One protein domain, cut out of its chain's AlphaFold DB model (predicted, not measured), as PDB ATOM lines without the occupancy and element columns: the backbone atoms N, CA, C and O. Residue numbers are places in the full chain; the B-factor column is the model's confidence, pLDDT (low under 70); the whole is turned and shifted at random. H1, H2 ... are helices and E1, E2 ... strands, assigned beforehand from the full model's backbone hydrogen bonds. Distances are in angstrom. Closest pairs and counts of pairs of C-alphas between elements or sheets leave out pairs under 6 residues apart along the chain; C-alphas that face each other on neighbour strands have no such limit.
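This is residues 27 to 103 of the 104 residues of an uncharacterized protein of Microbacterium sp. MRS-1 (UniProt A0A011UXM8). A small sheet of three strands, E1, E2 and E3, has two helices, H1 and H2, over one face, and at one end E3 runs on into a second, two-stranded hairpin, E4 and E5, which draws the shape out lengthwise. H2 runs along the strands, while H1 packs beside it over the same face. The printed part has 77 residues, with two named helices and five named strands in the order E1 E2 H1 E3 E4 E5 H2; both sheets, E1 - E2 - E3 and E4 - E5, are antiparallel. The class is mixed, helices and strands; the whole is compact by its radius of gyration of the C-alphas, 13.1 A, yet spans 44 by 19 by 19 A.

Start with E1, residues 34 to 38, and E2, residues 41 to 45, an antiparallel hairpin at 153 degrees; look for N 36 and O 43, within hydrogen-bond range at 3.0 A. On the other side of E2 find E3, residues 70 to 72, antiparallel to it at 165 degrees, with N 42 and O 71 at 2.8 A. H1, residues 50 to 62, is on this sheet; the closest C-alphas of H1 and E3 are those of Cys 60 and Leu 71, 7.3 A apart. H2, residues 88 to 101, is on it too, at a height over the sheet of 10.0 A; it lies over E2 and, only just, with 3 C-alphas, over E1. It runs along the strands, at 10 degrees to E2 on the local plane. The two helices make two layers with the sheet, helices on one of its faces. H1, with residues 56 to 60 alone, touches H2, with residues 95 to 99 alone; the closest C-alphas, of Phe 56 and Leu 99, are 6.9 A apart. They run opposite ways at a steep tilt of 38 degrees, only just beyond shallow. E3 runs on into E4, residues 75 to 78, across a break of 2 residues, at 48 degrees. E4 forms a hairpin with E5, residues 81 to 84, antiparallel at 142 degrees, with N 76 and O 83 at 2.9 A. E4 and H2 are apart. In both helices every O i to N i+4 pair is within hydrogen-bond range.

Find C-alpha 34 at (84.129, 18.814, 57.725); from there E1 runs 12.9 A to residue 38, and E2 runs 13.5 A from 41 to 45. H1 covers 18.5 A from 50 to 62. After E3, residues 70 to 72, look for E4 from 75 to C-alpha 78 at (94.309, 39.816, 77.697), then E5 from 81 to 84. H2 covers 19.7 A from 88 to C-alpha 101 at (71.896, 25.581, 52.276).

The two C-alphas farthest apart are those of Ala 51 and Asp 79, 44.5 A. The printed part has no cut, and no link is long. The mean pLDDT of the printed part is 96.2, and no printed residue is under 70.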
ATOM      1  N   VAL A  27      80.756  16.682  60.369       93.44
ATOM      2  CA  VAL A  27      80.801  16.243  58.972       93.44
ATOM      3  C   VAL A  27      79.424  16.421  58.340       93.44
ATOM      4  O   VAL A  27      78.414  15.943  58.869       93.44
ATOM      5  N   LEU A  28      79.385  17.121  57.209       92.38
ATOM      6  CA  LEU A  28      78.194  17.288  56.390       92.38
ATOM      7  C   LEU A  28      77.939  16.002  55.614       92.38
ATOM      8  O   LEU A  28      78.762  15.575  54.806       92.38
ATOM      9  N   SER A  29      76.795  15.369  55.855       89.38
ATOM     10  CA  SER A  29      76.507  14.043  55.303       89.38
ATOM     11  C   SER A  29      76.320  14.047  53.782       89.38
ATOM     12  O   SER A  29      76.436  12.996  53.159       89.38
ATOM     13  N   ALA A  30      76.012  15.203  53.182       88.81
ATOM     14  CA  ALA A  30      75.761  15.316  51.748       88.81
ATOM     15  C   ALA A  30      77.052  15.361  50.909       88.81
ATOM     16  O   ALA A  30      77.080  14.791  49.820       88.81
ATOM     17  N   SER A  31      78.124  15.986  51.410       91.62
ATOM     18  CA  SER A  31      79.407  16.109  50.694       91.62
ATOM     19  C   SER A  31      80.591  15.411  51.361       91.62
ATOM     20  O   SER A  31      81.609  15.188  50.705       91.62
ATOM     21  N   GLY A  32      80.501  15.088  52.652       93.81
ATOM     22  CA  GLY A  32      81.640  14.654  53.463       93.81
ATOM     23  C   GLY A  32      82.572  15.796  53.884       93.81
ATOM     24  O   GLY A  32      83.640  15.529  54.432       93.81
ATOM     25  N   ALA A  33      82.203  17.056  53.632       95.56
ATOM     26  CA  ALA A  33      82.953  18.206  54.122       95.56
ATOM     27  C   ALA A  33      82.915  18.276  55.655       95.56
ATOM     28  O   ALA A  33      81.907  17.930  56.271       95.56
ATOM     29  N   GLY A  34      83.992  18.756  56.273       95.69
ATOM     30  CA  GLY A  34      84.129  18.814  57.725       95.69
ATOM     31  C   GLY A  34      84.471  20.205  58.243       95.69
ATOM     32  O   GLY A  34      85.240  20.936  57.620       95.69
ATOM     33  N   ILE A  35      83.953  20.543  59.423       96.38
ATOM     34  CA  ILE A  35      84.428  21.675  60.228       96.38
ATOM     35  C   ILE A  35      84.732  21.211  61.656       96.38
ATOM     36  O   ILE A  35      84.006  20.385  62.213       96.38
ATOM     37  N   ARG A  36      85.787  21.742  62.276       94.75
ATOM     38  CA  ARG A  36      86.035  21.582  63.719       94.75
ATOM     39  C   ARG A  36      86.512  22.884  64.339       94.75
ATOM     40  O   ARG A  36      87.116  23.706  63.662       94.75
ATOM     41  N   ILE A  37      86.268  23.042  65.635       94.06
ATOM     42  CA  ILE A  37      86.800  24.167  66.410       94.06
ATOM     43  C   ILE A  37      88.247  23.860  66.806       94.06
ATOM     44  O   ILE A  37      88.551  22.752  67.256       94.06
ATOM     45  N   VAL A  38      89.114  24.857  66.660       94.75
ATOM     46  CA  VAL A  38      90.514  24.889  67.108       94.75
ATOM     47  C   VAL A  38      90.749  26.169  67.936       94.75
ATOM     48  O   VAL A  38      89.860  27.026  67.977       94.75
ATOM     49  N   PRO A  39      91.872  26.312  68.671       94.81
ATOM     50  CA  PRO A  39      92.070  27.449  69.580       94.81
ATOM     51  C   PRO A  39      91.885  28.829  68.929       94.81
ATOM     52  O   PRO A  39      91.205  29.680  69.504       94.81
ATOM     53  N   ASP A  40      92.400  29.003  67.714       95.12
ATOM     54  CA  ASP A  40      92.422  30.246  66.929       95.12
ATOM     55  C   ASP A  40      91.274  30.365  65.904       95.12
ATOM     56  O   ASP A  40      91.224  31.317  65.128       95.12
ATOM     57  N   GLY A  41      90.322  29.425  65.898       97.00
ATOM     58  CA  GLY A  41      89.133  29.503  65.048       97.00
ATOM     59  C   GLY A  41      88.589  28.147  64.626       97.00
ATOM     60  O   GLY A  41      88.222  27.315  65.461       97.00
ATOM     61  N   PHE A  42      88.502  27.930  63.315       98.00
ATOM     62  CA  PHE A  42      87.963  26.715  62.718       98.00
ATOM     63  C   PHE A  42      88.948  26.088  61.746       98.00
ATOM     64  O   PHE A  42      89.548  26.761  60.909       98.00
ATOM     65  N   GLU A  43      89.049  24.769  61.815       98.06
ATOM     66  CA  GLU A  43      89.700  23.979  60.784       98.06
ATOM     67  C   GLU A  43      88.651  23.424  59.825       98.06
ATOM     68  O   GLU A  43      87.580  22.964  60.237       98.06
ATOM     69  N   LEU A  44      88.977  23.506  58.541       98.19
ATOM     70  CA  LEU A  44      88.090  23.235  57.423       98.19
ATOM     71  C   LEU A  44      88.629  22.037  56.638       98.19
ATOM     72  O   LEU A  44      89.799  21.998  56.263       98.19
ATOM     73  N   ALA A  45      87.763  21.064  56.374       97.81
ATOM     74  CA  ALA A  45      88.069  19.895  55.565       97.81
ATOM     75  C   ALA A  45      87.190  19.914  54.305       97.81
ATOM     76  O   ALA A  45      86.021  19.520  54.375       97.81
ATOM     77  N   PRO A  46      87.709  20.382  53.155       97.38
ATOM     78  CA  PRO A  46      86.957  20.338  51.911       97.38
ATOM     79  C   PRO A  46      86.682  18.882  51.488       97.38
ATOM     80  O   PRO A  46      87.510  18.000  51.729       97.38
ATOM     81  N   PRO A  47      85.548  18.613  50.820       96.81
ATOM     82  CA  PRO A  47      85.213  17.280  50.336       96.81
ATOM     83  C   PRO A  47      86.127  16.853  49.175       96.81
ATOM     84  O   PRO A  47      86.758  17.684  48.518       96.81
ATOM     85  N   ALA A  48      86.179  15.546  48.899       95.75
ATOM     86  CA  ALA A  48      87.036  14.980  47.851       95.75
ATOM     87  C   ALA A  48      86.558  15.303  46.422       95.75
ATOM     88  O   ALA A  48      87.375  15.398  45.506       95.75
ATOM     89  N   ASP A  49      85.247  15.471  46.220       97.25
ATOM     90  CA  ASP A  49      84.697  15.872  44.924       97.25
ATOM     91  C   ASP A  49      85.150  17.294  44.561       97.25
ATOM     92  O   ASP A  49      84.960  18.234  45.330       97.25
ATOM     93  N   ALA A  50      85.730  17.469  43.374       97.38
ATOM     94  CA  ALA A  50      86.354  18.730  42.977       97.38
ATOM     95  C   ALA A  50      85.358  19.898  42.847       97.38
ATOM     96  O   ALA A  50      85.706  21.040  43.163       97.38
ATOM     97  N   ALA A  51      84.128  19.635  42.394       97.06
ATOM     98  CA  ALA A  51      83.113  20.670  42.225       97.06
ATOM     99  C   ALA A  51      82.562  21.117  43.585       97.06
ATOM    100  O   ALA A  51      82.486  22.321  43.853       97.06
ATOM    101  N   LEU A  52      82.262  20.162  44.469       97.31
ATOM    102  CA  LEU A  52      81.863  20.443  45.849       97.31
ATOM    103  C   LEU A  52      82.994  21.122  46.626       97.31
ATOM    104  O   LEU A  52      82.746  22.082  47.346       97.31
ATOM    105  N   SER A  53      84.242  20.701  46.419       97.94
ATOM    106  CA  SER A  53      85.435  21.288  47.037       97.94
ATOM    107  C   SER A  53      85.622  22.753  46.655       97.94
ATOM    108  O   SER A  53      85.926  23.597  47.499       97.94
ATOM    109  N   ARG A  54      85.409  23.096  45.381       98.06
ATOM    110  CA  ARG A  54      85.428  24.494  44.935       98.06
ATOM    111  C   ARG A  54      84.318  25.304  45.604       98.06
ATOM    112  O   ARG A  54      84.600  26.350  46.174       98.06
ATOM    113  N   ARG A  55      83.086  24.790  45.603       98.00
ATOM    114  CA  ARG A  55      81.937  25.470  46.217       98.00
ATOM    115  C   ARG A  55      82.104  25.668  47.725       98.00
ATOM    116  O   ARG A  55      81.768  26.730  48.235       98.00
ATOM    117  N   PHE A  56      82.633  24.662  48.418       98.31
ATOM    118  CA  PHE A  56      82.966  24.724  49.839       98.31
ATOM    119  C   PHE A  56      83.932  25.878  50.116       98.31
ATOM    120  O   PHE A  56      83.638  26.732  50.945       98.31
ATOM    121  N   ARG A  57      85.032  25.960  49.359       98.25
ATOM    122  CA  ARG A  57      86.028  27.029  49.510       98.25
ATOM    123  C   ARG A  57      85.473  28.412  49.208       98.25
ATOM    124  O   ARG A  57      85.755  29.336  49.962       98.25
ATOM    125  N   ASP A  58      84.649  28.545  48.171       98.31
ATOM    126  CA  ASP A  58      84.007  29.820  47.835       98.31
ATOM    127  C   ASP A  58      83.127  30.321  48.997       98.31
ATOM    128  O   ASP A  58      83.168  31.503  49.338       98.31
ATOM    129  N   ILE A  59      82.373  29.425  49.649       98.44
ATOM    130  CA  ILE A  59      81.558  29.761  50.828       98.44
ATOM    131  C   ILE A  59      82.454  30.081  52.028       98.44
ATOM    132  O   ILE A  59      82.267  31.110  52.669       98.44
ATOM    133  N   CYS A  60      83.462  29.259  52.323       98.44
ATOM    134  CA  CYS A  60      84.389  29.523  53.424       98.44
ATOM    135  C   CYS A  60      85.084  30.887  53.275       98.44
ATOM    136  O   CYS A  60      85.161  31.640  54.244       98.44
ATOM    137  N   ALA A  61      85.512  31.250  52.063       98.38
ATOM    138  CA  ALA A  61      86.116  32.549  51.778       98.38
ATOM    139  C   ALA A  61      85.139  33.717  52.013       98.38
ATOM    140  O   ALA A  61      85.528  34.730  52.591       98.38
ATOM    141  N   GLN A  62      83.860  33.571  51.645       98.19
ATOM    142  CA  GLN A  62      82.816  34.571  51.942       98.19
ATOM    143  C   GLN A  62      82.594  34.769  53.447       98.19
ATOM    144  O   GLN A  62      82.173  35.843  53.870       98.19
ATOM    145  N   HIS A  63      82.896  33.746  54.245       97.75
ATOM    146  CA  HIS A  63      82.822  33.775  55.702       97.75
ATOM    147  C   HIS A  63      84.146  34.170  56.380       97.75
ATOM    148  O   HIS A  63      84.215  34.144  57.604       97.75
ATOM    149  N   GLY A  64      85.172  34.564  55.616       97.75
ATOM    150  CA  GLY A  64      86.435  35.079  56.157       97.75
ATOM    151  C   GLY A  64      87.560  34.051  56.275       97.75
ATOM    152  O   GLY A  64      88.557  34.326  56.941       97.75
ATOM    153  N   ALA A  65      87.437  32.877  55.644       97.88
ATOM    154  CA  ALA A  65      88.524  31.906  55.627       97.88
ATOM    155  C   ALA A  65      89.775  32.501  54.969       97.88
ATOM    156  O   ALA A  65      89.711  33.083  53.885       97.88
ATOM    157  N   THR A  66      90.919  32.345  55.631       96.81
ATOM    158  CA  THR A  66      92.211  32.860  55.150       96.81
ATOM    159  C   THR A  66      92.976  31.823  54.336       96.81
ATOM    160  O   THR A  66      93.947  32.161  53.658       96.81
ATOM    161  N   SER A  67      92.533  30.567  54.372       96.25
ATOM    162  CA  SER A  67      93.037  29.478  53.545       96.25
ATOM    163  C   SER A  67      91.940  28.447  53.266       96.25
ATOM    164  O   SER A  67      90.854  28.490  53.845       96.25
ATOM    165  N   ASP A  68      92.255  27.464  52.424       94.56
ATOM    166  CA  ASP A  68      91.384  26.317  52.137       94.56
ATOM    167  C   ASP A  68      91.055  25.471  53.379       94.56
ATOM    168  O   ASP A  68      90.112  24.679  53.352       94.56
ATOM    169  N   THR A  69      91.845  25.606  54.448       96.94
ATOM    170  CA  THR A  69      91.784  24.740  55.630       96.94
ATOM    171  C   THR A  69      91.538  25.495  56.930       96.94
ATOM    172  O   THR A  69      91.438  24.853  57.974       96.94
ATOM    173  N   HIS A  70      91.446  26.828  56.909       98.31
ATOM    174  CA  HIS A  70      91.353  27.610  58.136       98.31
ATOM    175  C   HIS A  70      90.480  28.861  58.006       98.31
ATOM    176  O   HIS A  70      90.652  29.683  57.102       98.31
ATOM    177  N   LEU A  71      89.572  29.011  58.969       98.25
ATOM    178  CA  LEU A  71      88.808  30.225  59.228       98.25
ATOM    179  C   LEU A  71      89.205  30.753  60.612       98.25
ATOM    180  O   LEU A  71      88.814  30.139  61.609       98.25
ATOM    181  N   PRO A  72      89.972  31.852  60.691       97.94
ATOM    182  CA  PRO A  72      90.363  32.414  61.973       97.94
ATOM    183  C   PRO A  72      89.170  33.081  62.660       97.94
ATOM    184  O   PRO A  72      88.250  33.577  62.007       97.94
ATOM    185  N   VAL A  73      89.222  33.127  63.986       97.81
ATOM    186  CA  VAL A  73      88.382  34.004  64.804       97.81
ATOM    187  C   VAL A  73      89.283  35.095  65.357       97.81
ATOM    188  O   VAL A  73      90.360  34.801  65.878       97.81
ATOM    189  N   ALA A  74      88.878  36.357  65.219       96.94
ATOM    190  CA  ALA A  74      89.679  37.454  65.739       96.94
ATOM    191  C   ALA A  74      89.805  37.344  67.267       96.94
ATOM    192  O   ALA A  74      88.818  37.133  67.976       96.94
ATOM    193  N   GLN A  75      91.037  37.473  67.760       97.56
ATOM    194  CA  GLN A  75      91.382  37.344  69.172       97.56
ATOM    195  C   GLN A  75      92.242  38.518  69.629       97.56
ATOM    196  O   GLN A  75      93.013  39.091  68.857       97.56
ATOM    197  N   VAL A  76      92.114  38.852  70.907       97.44
ATOM    198  CA  VAL A  76      92.953  39.824  71.605       97.44
ATOM    199  C   VAL A  76      93.644  39.134  72.778       97.44
ATOM    200  O   VAL A  76      93.043  38.298  73.448       97.44
ATOM    201  N   ASP A  77      94.912  39.473  73.005       96.69
ATOM    202  CA  ASP A  77      95.644  39.052  74.198       96.69
ATOM    203  C   ASP A  77      95.191  39.908  75.388       96.69
ATOM    204  O   ASP A  77      95.308  41.139  75.366       96.69
ATOM    205  N   LEU A  78      94.639  39.246  76.401       95.50
ATOM    206  CA  LEU A  78      94.309  39.816  77.697       95.50
ATOM    207  C   LEU A  78      95.103  39.052  78.755       95.50
ATOM    208  O   LEU A  78      94.765  37.925  79.107       95.50
ATOM    209  N   ASP A  79      96.173  39.674  79.248       94.00
ATOM    210  CA  ASP A  79      97.044  39.130  80.297       94.00
ATOM    211  C   ASP A  79      97.643  37.742  79.971       94.00
ATOM    212  O   ASP A  79      97.822  36.897  80.850       94.00
ATOM    213  N   GLY A  80      98.002  37.509  78.703       94.12
ATOM    214  CA  GLY A  80      98.583  36.255  78.219       94.12
ATOM    215  C   GLY A  80      97.553  35.187  77.843       94.12
ATOM    216  O   GLY A  80      97.938  34.064  77.508       94.12
ATOM    217  N   GLU A  81      96.261  35.518  77.884       93.94
ATOM    218  CA  GLU A  81      95.170  34.676  77.401       93.94
ATOM    219  C   GLU A  81      94.580  35.260  76.111       93.94
ATOM    220  O   GLU A  81      94.250  36.443  76.036       93.94
ATOM    221  N   LEU A  82      94.438  34.424  75.079       95.75
ATOM    222  CA  LEU A  82      93.769  34.818  73.841       95.75
ATOM    223  C   LEU A  82      92.257  34.691  74.014       95.75
ATOM    224  O   LEU A  82      91.734  33.592  74.202       95.75
ATOM    225  N   VAL A  83      91.563  35.820  73.916       95.25
ATOM    226  CA  VAL A  83      90.107  35.908  74.048       95.25
ATOM    227  C   VAL A  83      89.508  36.352  72.723       95.25
ATOM    228  O   VAL A  83      89.999  37.296  72.102       95.25
ATOM    229  N   ASP A  84      88.433  35.696  72.288       97.19
ATOM    230  CA  ASP A  84      87.750  36.102  71.060       97.19
ATOM    231  C   ASP A  84      87.161  37.497  71.181       97.19
ATOM    232  O   ASP A  84      86.508  37.848  72.167       97.19
ATOM    233  N   THR A  85      87.317  38.264  70.114       96.88
ATOM    234  CA  THR A  85      86.637  39.547  69.943       96.88
ATOM    235  C   THR A  85      85.292  39.400  69.235       96.88
ATOM    236  O   THR A  85      84.555  40.374  69.104       96.88
ATOM    237  N   GLU A  86      84.967  38.192  68.768       95.00
ATOM    238  CA  GLU A  86      83.768  37.867  67.997       95.00
ATOM    239  C   GLU A  86      83.069  36.629  68.572       95.00
ATOM    240  O   GLU A  86      83.687  35.762  69.188       95.00
ATOM    241  N   ASP A  87      81.759  36.515  68.351       96.12
ATOM    242  CA  ASP A  87      81.012  35.325  68.760       96.12
ATOM    243  C   ASP A  87      81.331  34.152  67.821       96.12
ATOM    244  O   ASP A  87      80.699  33.972  66.771       96.12
ATOM    245  N   ARG A  88      82.297  33.316  68.222       95.94
ATOM    246  CA  ARG A  88      82.668  32.122  67.452       95.94
ATOM    247  C   ARG A  88      81.486  31.175  67.230       95.94
ATOM    248  O   ARG A  88      81.422  30.512  66.200       95.94
ATOM    249  N   VAL A  89      80.530  31.095  68.156       94.88
ATOM    250  CA  VAL A  89      79.368  30.204  68.008       94.88
ATOM    251  C   VAL A  89      78.470  30.715  66.889       94.88
ATOM    252  O   VAL A  89      78.062  29.931  66.031       94.88
ATOM    253  N   ALA A  90      78.212  32.023  66.848       96.38
ATOM    254  CA  ALA A  90      77.457  32.648  65.769       96.38
ATOM    255  C   ALA A  90      78.173  32.511  64.414       96.38
ATOM    256  O   ALA A  90      77.532  32.139  63.429       96.38
ATOM    257  N   MET A  91      79.492  32.730  64.361       96.62
ATOM    258  CA  MET A  91      80.291  32.552  63.138       96.62
ATOM    259  C   MET A  91      80.216  31.115  62.610       96.62
ATOM    260  O   MET A  91      79.901  30.893  61.438       96.62
ATOM    261  N   GLY A  92      80.445  30.129  63.484       95.50
ATOM    262  CA  GLY A  92      80.380  28.713  63.127       95.50
ATOM    263  C   GLY A  92      78.982  28.289  62.678       95.50
ATOM    264  O   GLY A  92      78.840  27.578  61.683       95.50
ATOM    265  N   ALA A  93      77.933  28.767  63.355       96.00
ATOM    266  CA  ALA A  93      76.549  28.498  62.975       96.00
ATOM    267  C   ALA A  93      76.186  29.118  61.616       96.00
ATOM    268  O   ALA A  93      75.508  28.473  60.811       96.00
ATOM    269  N   ALA A  94      76.652  30.339  61.340       97.38
ATOM    270  CA  ALA A  94      76.436  31.012  60.064       97.38
ATOM    271  C   ALA A  94      77.117  30.261  58.910       97.38
ATOM    272  O   ALA A  94      76.458  29.971  57.910       97.38
ATOM    273  N   LEU A  95      78.391  29.879  59.074       97.31
ATOM    274  CA  LEU A  95      79.119  29.075  58.089       97.31
ATOM    275  C   LEU A  95      78.407  27.741  57.836       97.31
ATOM    276  O   LEU A  95      78.107  27.400  56.694       97.31
ATOM    277  N   LEU A  96      78.089  27.001  58.899       96.06
ATOM    278  CA  LEU A  96      77.431  25.699  58.799       96.06
ATOM    279  C   LEU A  96      76.083  25.790  58.072       96.06
ATOM    280  O   LEU A  96      75.778  24.958  57.218       96.06
ATOM    281  N   THR A  97      75.293  26.820  58.373       95.88
ATOM    282  CA  THR A  97      74.005  27.059  57.709       95.88
ATOM    283  C   THR A  97      74.188  27.339  56.218       95.88
ATOM    284  O   THR A  97      73.446  26.788  55.405       95.88
ATOM    285  N   ALA A  98      75.183  28.148  55.841       97.38
ATOM    286  CA  ALA A  98      75.476  28.451  54.442       97.38
ATOM    287  C   ALA A  98      75.929  27.208  53.660       97.38
ATOM    288  O   ALA A  98      75.467  26.984  52.540       97.38
ATOM    289  N   LEU A  99      76.777  26.369  54.263       96.31
ATOM    290  CA  LEU A  99      77.225  25.112  53.662       96.31
ATOM    291  C   LEU A  99      76.046  24.150  53.430       96.31
ATOM    292  O   LEU A  99      75.854  23.679  52.309       96.31
ATOM    293  N   VAL A 100      75.193  23.940  54.439       94.69
ATOM    294  CA  VAL A 100      74.002  23.078  54.311       94.69
ATOM    295  C   VAL A 100      73.016  23.629  53.277       94.69
ATOM    296  O   VAL A 100      72.501  22.880  52.448       94.69
ATOM    297  N   ALA A 101      72.767  24.943  53.268       94.88
ATOM    298  CA  ALA A 101      71.896  25.581  52.276       94.88
ATOM    299  C   ALA A 101      72.444  25.451  50.845       94.88
ATOM    300  O   ALA A 101      71.683  25.425  49.876       94.88
ATOM    301  N   ALA A 102      73.764  25.330  50.704       94.06
ATOM    302  CA  ALA A 102      74.418  25.050  49.440       94.06
ATOM    303  C   ALA A 102      74.350  23.567  49.027       94.06
ATOM    304  O   ALA A 102      74.770  23.232  47.920       94.06
ATOM    305  N   GLY A 103      73.792  22.682  49.853       92.56
ATOM    306  CA  GLY A 103      73.768  21.244  49.588       92.56
ATOM    307  C   GLY A 103      75.150  20.598  49.691       92.56
ATOM    308  O   GLY A 103      75.405  19.616  48.995       92.56
TER     309      GLY A 103